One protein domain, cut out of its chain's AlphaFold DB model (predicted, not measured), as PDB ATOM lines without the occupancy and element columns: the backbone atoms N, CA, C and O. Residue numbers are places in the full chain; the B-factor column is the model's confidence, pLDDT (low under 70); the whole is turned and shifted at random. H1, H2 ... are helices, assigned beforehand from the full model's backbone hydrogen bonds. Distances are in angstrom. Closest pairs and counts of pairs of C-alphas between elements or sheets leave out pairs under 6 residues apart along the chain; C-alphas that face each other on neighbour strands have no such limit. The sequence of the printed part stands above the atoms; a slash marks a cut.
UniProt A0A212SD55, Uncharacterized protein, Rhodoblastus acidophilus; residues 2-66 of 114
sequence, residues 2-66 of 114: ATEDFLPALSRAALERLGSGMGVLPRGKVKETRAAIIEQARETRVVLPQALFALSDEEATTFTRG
ATOM      1  N   ALA A   2      -0.292  31.722 -20.052       78.19
ATOM      2  CA  ALA A   2      -0.518  31.185 -18.702       78.19
ATOM      3  C   ALA A   2      -0.406  32.329 -17.687       78.19
ATOM      4  O   ALA A   2       0.669  32.604 -17.164       78.19
ATOM      5  N   THR A   3      -1.496  33.072 -17.508       83.94
ATOM      6  CA  THR A   3      -1.559  34.247 -16.624       83.94
ATOM      7  C   THR A   3      -2.329  33.923 -15.347       83.94
ATOM      8  O   THR A   3      -3.115  32.971 -15.318       83.94
ATOM      9  N   GLU A   4      -2.120  34.730 -14.304       87.62
ATOM     10  CA  GLU A   4      -2.865  34.664 -13.034       87.62
ATOM     11  C   GLU A   4      -4.386  34.652 -13.257       87.62
ATOM     12  O   GLU A   4      -5.091  33.924 -12.566       87.62
ATOM     13  N   ASP A   5      -4.870  35.374 -14.273       88.19
ATOM     14  CA  ASP A   5      -6.301  35.503 -14.574       88.19
ATOM     15  C   ASP A   5      -6.867  34.319 -15.367       88.19
ATOM     16  O   ASP A   5      -8.046  33.991 -15.260       88.19
ATOM     17  N   PHE A   6      -6.032  33.641 -16.161       87.94
ATOM     18  CA  PHE A   6      -6.480  32.566 -17.046       87.94
ATOM     19  C   PHE A   6      -6.504  31.198 -16.357       87.94
ATOM     20  O   PHE A   6      -7.442  30.420 -16.518       87.94
ATOM     21  N   LEU A   7      -5.476  30.885 -15.563       90.25
ATOM     22  CA  LEU A   7      -5.349  29.573 -14.917       90.25
ATOM     23  C   LEU A   7      -6.499  29.206 -13.954       90.25
ATOM     24  O   LEU A   7      -6.780  28.012 -13.830       90.25
ATOM     25  N   PRO A   8      -7.182  30.151 -13.273       91.38
ATOM     26  CA  PRO A   8      -8.375  29.859 -12.479       91.38
ATOM     27  C   PRO A   8      -9.570  29.342 -13.287       91.38
ATOM     28  O   PRO A   8     -10.395  28.634 -12.719       91.38
ATOM     29  N   ALA A   9      -9.658  29.648 -14.587       90.50
ATOM     30  CA  ALA A   9     -10.731  29.155 -15.456       90.50
ATOM     31  C   ALA A   9     -10.549  27.678 -15.856       90.50
ATOM     32  O   ALA A   9     -11.463  27.051 -16.393       90.50
ATOM     33  N   LEU A  10      -9.370  27.099 -15.607       89.12
ATOM     34  CA  LEU A  10      -9.080  25.707 -15.930       89.12
ATOM     35  C   LEU A  10      -9.535  24.772 -14.810       89.12
ATOM     36  O   LEU A  10      -9.313  25.013 -13.622       89.12
ATOM     37  N   SER A  11     -10.092  23.625 -15.201       91.38
ATOM     38  CA  SER A  11     -10.301  22.527 -14.260       91.38
ATOM     39  C   SER A  11      -8.962  22.023 -13.712       91.38
ATOM     40  O   SER A  11      -7.917  22.132 -14.360       91.38
ATOM     41  N   ARG A  12      -8.988  21.395 -12.530       90.31
ATOM     42  CA  ARG A  12      -7.788  20.809 -11.912       90.31
ATOM     43  C   ARG A  12      -7.044  19.866 -12.865       90.31
ATOM     44  O   ARG A  12      -5.833  19.984 -13.015       90.31
ATOM     45  N   ALA A  13      -7.773  18.979 -13.541       90.88
ATOM     46  CA  ALA A  13      -7.187  18.039 -14.491       90.88
ATOM     47  C   ALA A  13      -6.555  18.753 -15.699       90.88
ATOM     48  O   ALA A  13      -5.493  18.350 -16.165       90.88
ATOM     49  N   ALA A  14      -7.173  19.825 -16.206       89.69
ATOM     50  CA  ALA A  14      -6.595  20.608 -17.297       89.69
ATOM     51  C   ALA A  14      -5.296  21.308 -16.870       89.69
ATOM     52  O   ALA A  14      -4.332  21.308 -17.632       89.69
ATOM     53  N   LEU A  15      -5.250  21.831 -15.641       90.88
ATOM     54  CA  LEU A  15      -4.054  22.451 -15.078       90.88
ATOM     55  C   LEU A  15      -2.906  21.444 -14.903       90.88
ATOM     56  O   LEU A  15      -1.770  21.741 -15.254       90.88
ATOM     57  N   GLU A  16      -3.195  20.248 -14.390       91.31
ATOM     58  CA  GLU A  16      -2.187  19.195 -14.199       91.31
ATOM     59  C   GLU A  16      -1.646  18.667 -15.538       91.31
ATOM     60  O   GLU A  16      -0.437  18.469 -15.673       91.31
ATOM     61  N   ARG A  17      -2.503  18.511 -16.561       90.12
ATOM     62  CA  ARG A  17      -2.055  18.162 -17.923       90.12
ATOM     63  C   ARG A  17      -1.179  19.248 -18.539       90.12
ATOM     64  O   ARG A  17      -0.155  18.926 -19.136       90.12
ATOM     65  N   LEU A  18      -1.575  20.515 -18.398       88.75
ATOM     66  CA  LEU A  18      -0.794  21.653 -18.880       88.75
ATOM     67  C   LEU A  18       0.581  21.697 -18.206       88.75
ATOM     68  O   LEU A  18       1.596  21.772 -18.891       88.75
ATOM     69  N   GLY A  19       0.608  21.574 -16.875       89.88
ATOM     70  CA  GLY A  19       1.846  21.525 -16.103       89.88
ATOM     71  C   GLY A  19       2.746  20.370 -16.531       89.88
ATOM     72  O   GLY A  19       3.924  20.590 -16.787       89.88
ATOM     73  N   SER A  20       2.186  19.173 -16.719       89.19
ATOM     74  CA  SER A  20       2.951  18.003 -17.171       89.19
ATOM     75  C   SER A  20       3.594  18.220 -18.545       89.19
ATOM     76  O   SER A  20       4.758  17.877 -18.731       89.19
ATOM     77  N   GLY A  21       2.876  18.846 -19.486       87.31
ATOM     78  CA  GLY A  21       3.414  19.203 -20.806       87.31
ATOM     79  C   GLY A  21       4.552  20.229 -20.758       87.31
ATOM     80  O   GLY A  21       5.367  20.279 -21.671       87.31
ATOM     81  N   MET A  22       4.633  21.007 -19.679       87.44
ATOM     82  CA  MET A  22       5.700  21.978 -19.415       87.44
ATOM     83  C   MET A  22       6.793  21.444 -18.468       87.44
ATOM     84  O   MET A  22       7.684  22.197 -18.091       87.44
ATOM     85  N   GLY A  23       6.724  20.177 -18.038       87.88
ATOM     86  CA  GLY A  23       7.673  19.598 -17.076       87.88
ATOM     87  C   GLY A  23       7.434  19.984 -15.608       87.88
ATOM     88  O   GLY A  23       8.286  19.743 -14.755       87.88
ATOM     89  N   VAL A  24       6.273  20.555 -15.277       90.50
ATOM     90  CA  VAL A  24       5.877  20.896 -13.903       90.50
ATOM     91  C   VAL A  24       5.203  19.697 -13.231       90.50
ATOM     92  O   VAL A  24       4.143  19.240 -13.660       90.50
ATOM     93  N   LEU A  25       5.783  19.220 -12.127       88.88
ATOM     94  CA  LEU A  25       5.221  18.125 -11.329       88.88
ATOM     95  C   LEU A  25       3.941  18.547 -10.571       88.88
ATOM     96  O   LEU A  25       3.896  19.654 -10.020       88.88
ATOM     97  N   PRO A  26       2.923  17.667 -10.463       84.62
ATOM     98  CA  PRO A  26       1.724  17.932  -9.670       84.62
ATOM     99  C   PRO A  26       2.063  18.160  -8.193       84.62
ATOM    100  O   PRO A  26       2.727  17.339  -7.561       84.62
ATOM    101  N   ARG A  27       1.581  19.269  -7.622       88.06
ATOM    102  CA  ARG A  27       1.744  19.589  -6.195       88.06
ATOM    103  C   ARG A  27       0.467  19.316  -5.413       88.06
ATOM    104  O   ARG A  27      -0.629  19.275  -5.971       88.06
ATOM    105  N   GLY A  28       0.599  19.177  -4.094       85.38
ATOM    106  CA  GLY A  28      -0.533  18.902  -3.203       85.38
ATOM    107  C   GLY A  28      -1.631  19.969  -3.275       85.38
ATOM    108  O   GLY A  28      -2.813  19.654  -3.127       85.38
ATOM    109  N   LYS A  29      -1.265  21.225  -3.571       90.12
ATOM    110  CA  LYS A  29      -2.206  22.340  -3.726       90.12
ATOM    111  C   LYS A  29      -2.205  22.878  -5.153       90.12
ATOM    112  O   LYS A  29      -1.169  23.262  -5.686       90.12
ATOM    113  N   VAL A  30      -3.404  23.052  -5.713       89.62
ATOM    114  CA  VAL A  30      -3.620  23.630  -7.054       89.62
ATOM    115  C   VAL A  30      -2.964  25.008  -7.189       89.62
ATOM    116  O   VAL A  30      -2.354  25.296  -8.211       89.62
ATOM    117  N   LYS A  31      -3.015  25.841  -6.138       91.44
ATOM    118  CA  LYS A  31      -2.364  27.162  -6.125       91.44
ATOM    119  C   LYS A  31      -0.851  27.075  -6.356       91.44
ATOM    120  O   LYS A  31      -0.310  27.899  -7.082       91.44
ATOM    121  N   GLU A  32      -0.186  26.081  -5.774       92.62
ATOM    122  CA  GLU A  32       1.259  25.889  -5.927       92.62
ATOM    123  C   GLU A  32       1.604  25.368  -7.324       92.62
ATOM    124  O   GLU A  32       2.618  25.769  -7.892       92.62
ATOM    125  N   THR A  33       0.759  24.510  -7.903       92.62
ATOM    126  CA  THR A  33       0.900  24.078  -9.301       92.62
ATOM    127  C   THR A  33       0.735  25.262 -10.256       92.62
ATOM    128  O   THR A  33       1.567  25.441 -11.141       92.62
ATOM    129  N   ARG A  34      -0.272  26.128 -10.041       92.25
ATOM    130  CA  ARG A  34      -0.457  27.358 -10.838       92.25
ATOM    131  C   ARG A  34       0.776  28.253 -10.786       92.25
ATOM    132  O   ARG A  34       1.239  28.680 -11.833       92.25
ATOM    133  N   ALA A  35       1.328  28.484  -9.596       93.00
ATOM    134  CA  ALA A  35       2.512  29.323  -9.435       93.00
ATOM    135  C   ALA A  35       3.725  28.787 -10.219       93.00
ATOM    136  O   ALA A  35       4.408  29.563 -10.875       93.00
ATOM    137  N   ALA A  36       3.967  27.468 -10.224       92.19
ATOM    138  CA  ALA A  36       5.039  26.915 -11.065       92.19
ATOM    139  C   ALA A  36       4.754  27.008 -12.558       92.19
ATOM    140  O   ALA A  36       5.683  27.237 -13.322       92.19
ATOM    141  N   ILE A  37       3.503  26.816 -12.978       91.44
ATOM    142  CA  ILE A  37       3.139  26.972 -14.389       91.44
ATOM    143  C   ILE A  37       3.409  28.410 -14.834       91.44
ATOM    144  O   ILE A  37       3.999  28.604 -15.888       91.44
ATOM    145  N   ILE A  38       3.030  29.406 -14.030       91.69
ATOM    146  CA  ILE A  38       3.292  30.821 -14.330       91.69
ATOM    147  C   ILE A  38       4.794  31.081 -14.432       91.69
ATOM    148  O   ILE A  38       5.219  31.754 -15.364       91.69
ATOM    149  N   GLU A  39       5.594  30.530 -13.519       91.06
ATOM    150  CA  GLU A  39       7.044  30.724 -13.539       91.06
ATOM    151  C   GLU A  39       7.692  30.104 -14.782       91.06
ATOM    152  O   GLU A  39       8.389  30.791 -15.523       91.06
ATOM    153  N   GLN A  40       7.371  28.848 -15.099       88.75
ATOM    154  CA  GLN A  40       7.897  28.175 -16.291       88.75
ATOM    155  C   GLN A  40       7.417  28.839 -17.596       88.75
ATOM    156  O   GLN A  40       8.123  28.853 -18.608       88.75
ATOM    157  N   ALA A  41       6.219  29.429 -17.578       87.88
ATOM    158  CA  ALA A  41       5.666  30.195 -18.689       87.88
ATOM    159  C   ALA A  41       6.363  31.545 -18.926       87.88
ATOM    160  O   ALA A  41       6.121  32.173 -19.958       87.88
ATOM    161  N   ARG A  42       7.206  32.028 -18.002       85.88
ATOM    162  CA  ARG A  42       8.047  33.209 -18.259       85.88
ATOM    163  C   ARG A  42       9.136  32.896 -19.274       85.88
ATOM    164  O   ARG A  42       9.463  33.740 -20.098       85.88
ATOM    165  N   GLU A  43       9.667  31.680 -19.214       80.88
ATOM    166  CA  GLU A  43      10.738  31.209 -20.092       80.88
ATOM    167  C   GLU A  43      10.203  30.654 -21.418       80.88
ATOM    168  O   GLU A  43      10.928  30.590 -22.408       80.88
ATOM    169  N   THR A  44       8.931  30.241 -21.457       75.06
ATOM    170  CA  THR A  44       8.351  29.515 -22.597       75.06
ATOM    171  C   THR A  44       6.941  29.991 -22.939       75.06
ATOM    172  O   THR A  44       6.111  30.249 -22.067       75.06
ATOM    173  N   ARG A  45       6.619  30.087 -24.237       79.56
ATOM    174  CA  ARG A  45       5.251  30.406 -24.669       79.56
ATOM    175  C   ARG A  45       4.348  29.202 -24.409       79.56
ATOM    176  O   ARG A  45       4.474  28.168 -25.053       79.56
ATOM    177  N   VAL A  46       3.390  29.374 -23.510       81.19
ATOM    178  CA  VAL A  46       2.382  28.350 -23.226       81.19
ATOM    179  C   VAL A  46       1.215  28.501 -24.189       81.19
ATOM    180  O   VAL A  46       0.570  29.542 -24.188       81.19
ATOM    181  N   VAL A  47       0.910  27.475 -24.979       81.25
ATOM    182  CA  VAL A  47      -0.313  27.398 -25.790       81.25
ATOM    183  C   VAL A  47      -1.060  26.137 -25.381       81.25
ATOM    184  O   VAL A  47      -0.459  25.072 -25.246       81.25
ATOM    185  N   LEU A  48      -2.366  26.246 -25.133       82.00
ATOM    186  CA  LEU A  48      -3.164  25.065 -24.823       82.00
ATOM    187  C   LEU A  48      -3.253  24.164 -26.061       82.00
ATOM    188  O   LEU A  48      -3.556  24.680 -27.133       82.00
ATOM    189  N   PRO A  49      -3.121  22.831 -25.923       72.94
ATOM    190  CA  PRO A  49      -3.263  21.918 -27.060       72.94
ATOM    191  C   PRO A  49      -4.595  22.071 -27.809       72.94
ATOM    192  O   PRO A  49      -4.643  21.927 -29.019       72.94
ATOM    193  N   GLN A  50      -5.667  22.419 -27.088       76.88
ATOM    194  CA  GLN A  50      -7.010  22.666 -27.637       76.88
ATOM    195  C   GLN A  50      -7.099  23.948 -28.487       76.88
ATOM    196  O   GLN A  50      -8.047  24.114 -29.241       76.88
ATOM    197  N   ALA A  51      -6.149  24.875 -28.329       81.00
ATOM    198  CA  ALA A  51      -6.088  26.139 -29.062       81.00
ATOM    199  C   ALA A  51      -5.136  26.073 -30.269       81.00
ATOM    200  O   ALA A  51      -4.912  27.085 -30.931       81.00
ATOM    201  N   LEU A  52      -4.537  24.906 -30.535       80.44
ATOM    202  CA  LEU A  52      -3.695  24.701 -31.705       80.44
ATOM    203  C   LEU A  52      -4.588  24.448 -32.919       80.44
ATOM    204  O   LEU A  52      -5.147  23.367 -33.082       80.44
ATOM    205  N   PHE A  53      -4.698  25.459 -33.772       83.12
ATOM    206  CA  PHE A  53      -5.234  25.301 -35.116       83.12
ATOM    207  C   PHE A  53      -4.092  24.820 -36.008       83.12
ATOM    208  O   PHE A  53      -3.107  25.533 -36.200       83.12
ATOM    209  N   ALA A  54      -4.190  23.585 -36.488       82.38
ATOM    210  CA  ALA A  54      -3.240  23.034 -37.440       82.38
ATOM    211  C   ALA A  54      -3.801  23.204 -38.852       82.38
ATOM    212  O   ALA A  54      -4.955  22.859 -39.099       82.38
ATOM    213  N   LEU A  55      -2.974  23.723 -39.759       87.19
ATOM    214  CA  LEU A  55      -3.239  23.609 -41.188       87.19
ATOM    215  C   LEU A  55      -3.131  22.135 -41.585       87.19
ATOM    216  O   LEU A  55      -2.297  21.406 -41.041       87.19
ATOM    217  N   SER A  56      -3.948  21.701 -42.539       88.50
ATOM    218  CA  SER A  56      -3.701  20.437 -43.233       88.50
ATOM    219  C   SER A  56      -2.368  20.487 -43.986       88.50
ATOM    220  O   SER A  56      -1.846  21.561 -44.291       88.50
ATOM    221  N   ASP A  57      -1.818  19.322 -44.329       85.69
ATOM    222  CA  ASP A  57      -0.556  19.240 -45.075       85.69
ATOM    223  C   ASP A  57      -0.641  19.971 -46.434       85.69
ATOM    224  O   ASP A  57       0.311  20.617 -46.878       85.69
ATOM    225  N   GLU A  58      -1.808  19.934 -47.085       89.12
ATOM    226  CA  GLU A  58      -2.067  20.654 -48.338       89.12
ATOM    227  C   GLU A  58      -2.124  22.180 -48.134       89.12
ATOM    228  O   GLU A  58      -1.530  22.948 -48.898       89.12
ATOM    229  N   GLU A  59      -2.774  22.643 -47.066       88.62
ATOM    230  CA  GLU A  59      -2.811  24.067 -46.714       88.62
ATOM    231  C   GLU A  59      -1.421  24.578 -46.310       88.62
ATOM    232  O   GLU A  59      -1.022  25.671 -46.712       88.62
ATOM    233  N   ALA A  60      -0.639  23.774 -45.585       88.44
ATOM    234  CA  ALA A  60       0.724  24.112 -45.183       88.44
ATOM    235  C   ALA A  60       1.676  24.221 -46.392       88.44
ATOM    236  O   ALA A  60       2.474  25.160 -46.479       88.44
ATOM    237  N   THR A  61       1.582  23.299 -47.356       87.31
ATOM    238  CA  THR A  61       2.377  23.355 -48.601       87.31
ATOM    239  C   THR A  61       1.990  24.545 -49.479       87.31
ATOM    240  O   THR A  61       2.858  25.218 -50.038       87.31
ATOM    241  N   THR A  62       0.699  24.871 -49.557       87.75
ATOM    242  CA  THR A  62       0.216  26.057 -50.278       87.75
ATOM    243  C   THR A  62       0.709  27.351 -49.627       87.75
ATOM    244  O   THR A  62       1.232  28.228 -50.320       87.75
ATOM    245  N   PHE A  63       0.611  27.451 -48.298       85.38
ATOM    246  CA  PHE A  63       1.060  28.611 -47.530       85.38
ATOM    247  C   PHE A  63       2.571  28.852 -47.680       85.38
ATOM    248  O   PHE A  63       3.007  29.970 -47.952       85.38
ATOM    249  N   THR A  64       3.384  27.796 -47.586       85.56
ATOM    250  CA  THR A  64       4.849  27.892 -47.733       85.56
ATOM    251  C   THR A  64       5.287  28.251 -49.155       85.56
ATOM    252  O   THR A  64       6.224  29.034 -49.320       85.56
ATOM    253  N   ARG A  65       4.583  27.768 -50.189       82.25
ATOM    254  CA  ARG A  65       4.847  28.147 -51.588       82.25
ATOM    255  C   ARG A  65       4.634  29.643 -51.838       82.25
ATOM    256  O   ARG A  65       5.403  30.236 -52.590       82.25
ATOM    257  N   GLY A  66       3.621  30.247 -51.211       73.00
ATOM    258  CA  GLY A  66       3.350  31.685 -51.314       73.00
ATOM    259  C   GLY A  66       4.485  32.542 -50.746       73.00
ATOM    260  O   GLY A  66       4.923  33.481 -51.396       73.00
TER     261      GLY A  66
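This is residues 2 to 66 of the 114 residues of an uncharacterized protein of Rhodoblastus acidophilus (UniProt A0A212SD55). Two helices, H2 and H1, lie side by side at one end, and a long link, residues 44 to 56, runs away from them to a lone third helix, H3, at the far end. This arm makes the length of the whole, and residues 56 to 62, of which 57 to 62 belong to H3, stick out free. The printed part has 65 residues with three named helices, in the order H1, H2, H3, and no named strand, and its class is all helix. It is loose, with a radius of gyration of the C-alphas of 15.3 A, and spans 49 by 22 by 21 A.

The longest helix by residues is H2, residues 30 to 43, 20.8 A from its first C-alpha at (-3.620, 23.630, -7.054) to its last. Before it comes H1, residues 12 to 21, 14.4 A long, beginning at C-alpha 12 at (-7.788, 20.809, -11.912). H3, residues 57 to 66, measures 14.5 A and ends at C-alpha 66 at (3.350, 31.685, -51.314).

H2 and H1 touch, and their closest C-alphas, those of Ile 37 and Gly 19, are 5.9 A apart. They run the same way at a shallow tilt of 33 degrees, only just short of steep. H3 is apart from both H1 and H2. In H1 and H3 every O i to N i+4 pair is within hydrogen-bond range; in H2 it is 9 of 10.

The two C-alphas farthest apart, those of Gly 28 and Gly 66, are 49.9 A apart. The link from H2 to H3, 13 residues, is long; that from H1 to H2, 8 residues, is short. The printed part has no cut. The mean pLDDT of the printed part is 86.9, and no printed residue is under 70.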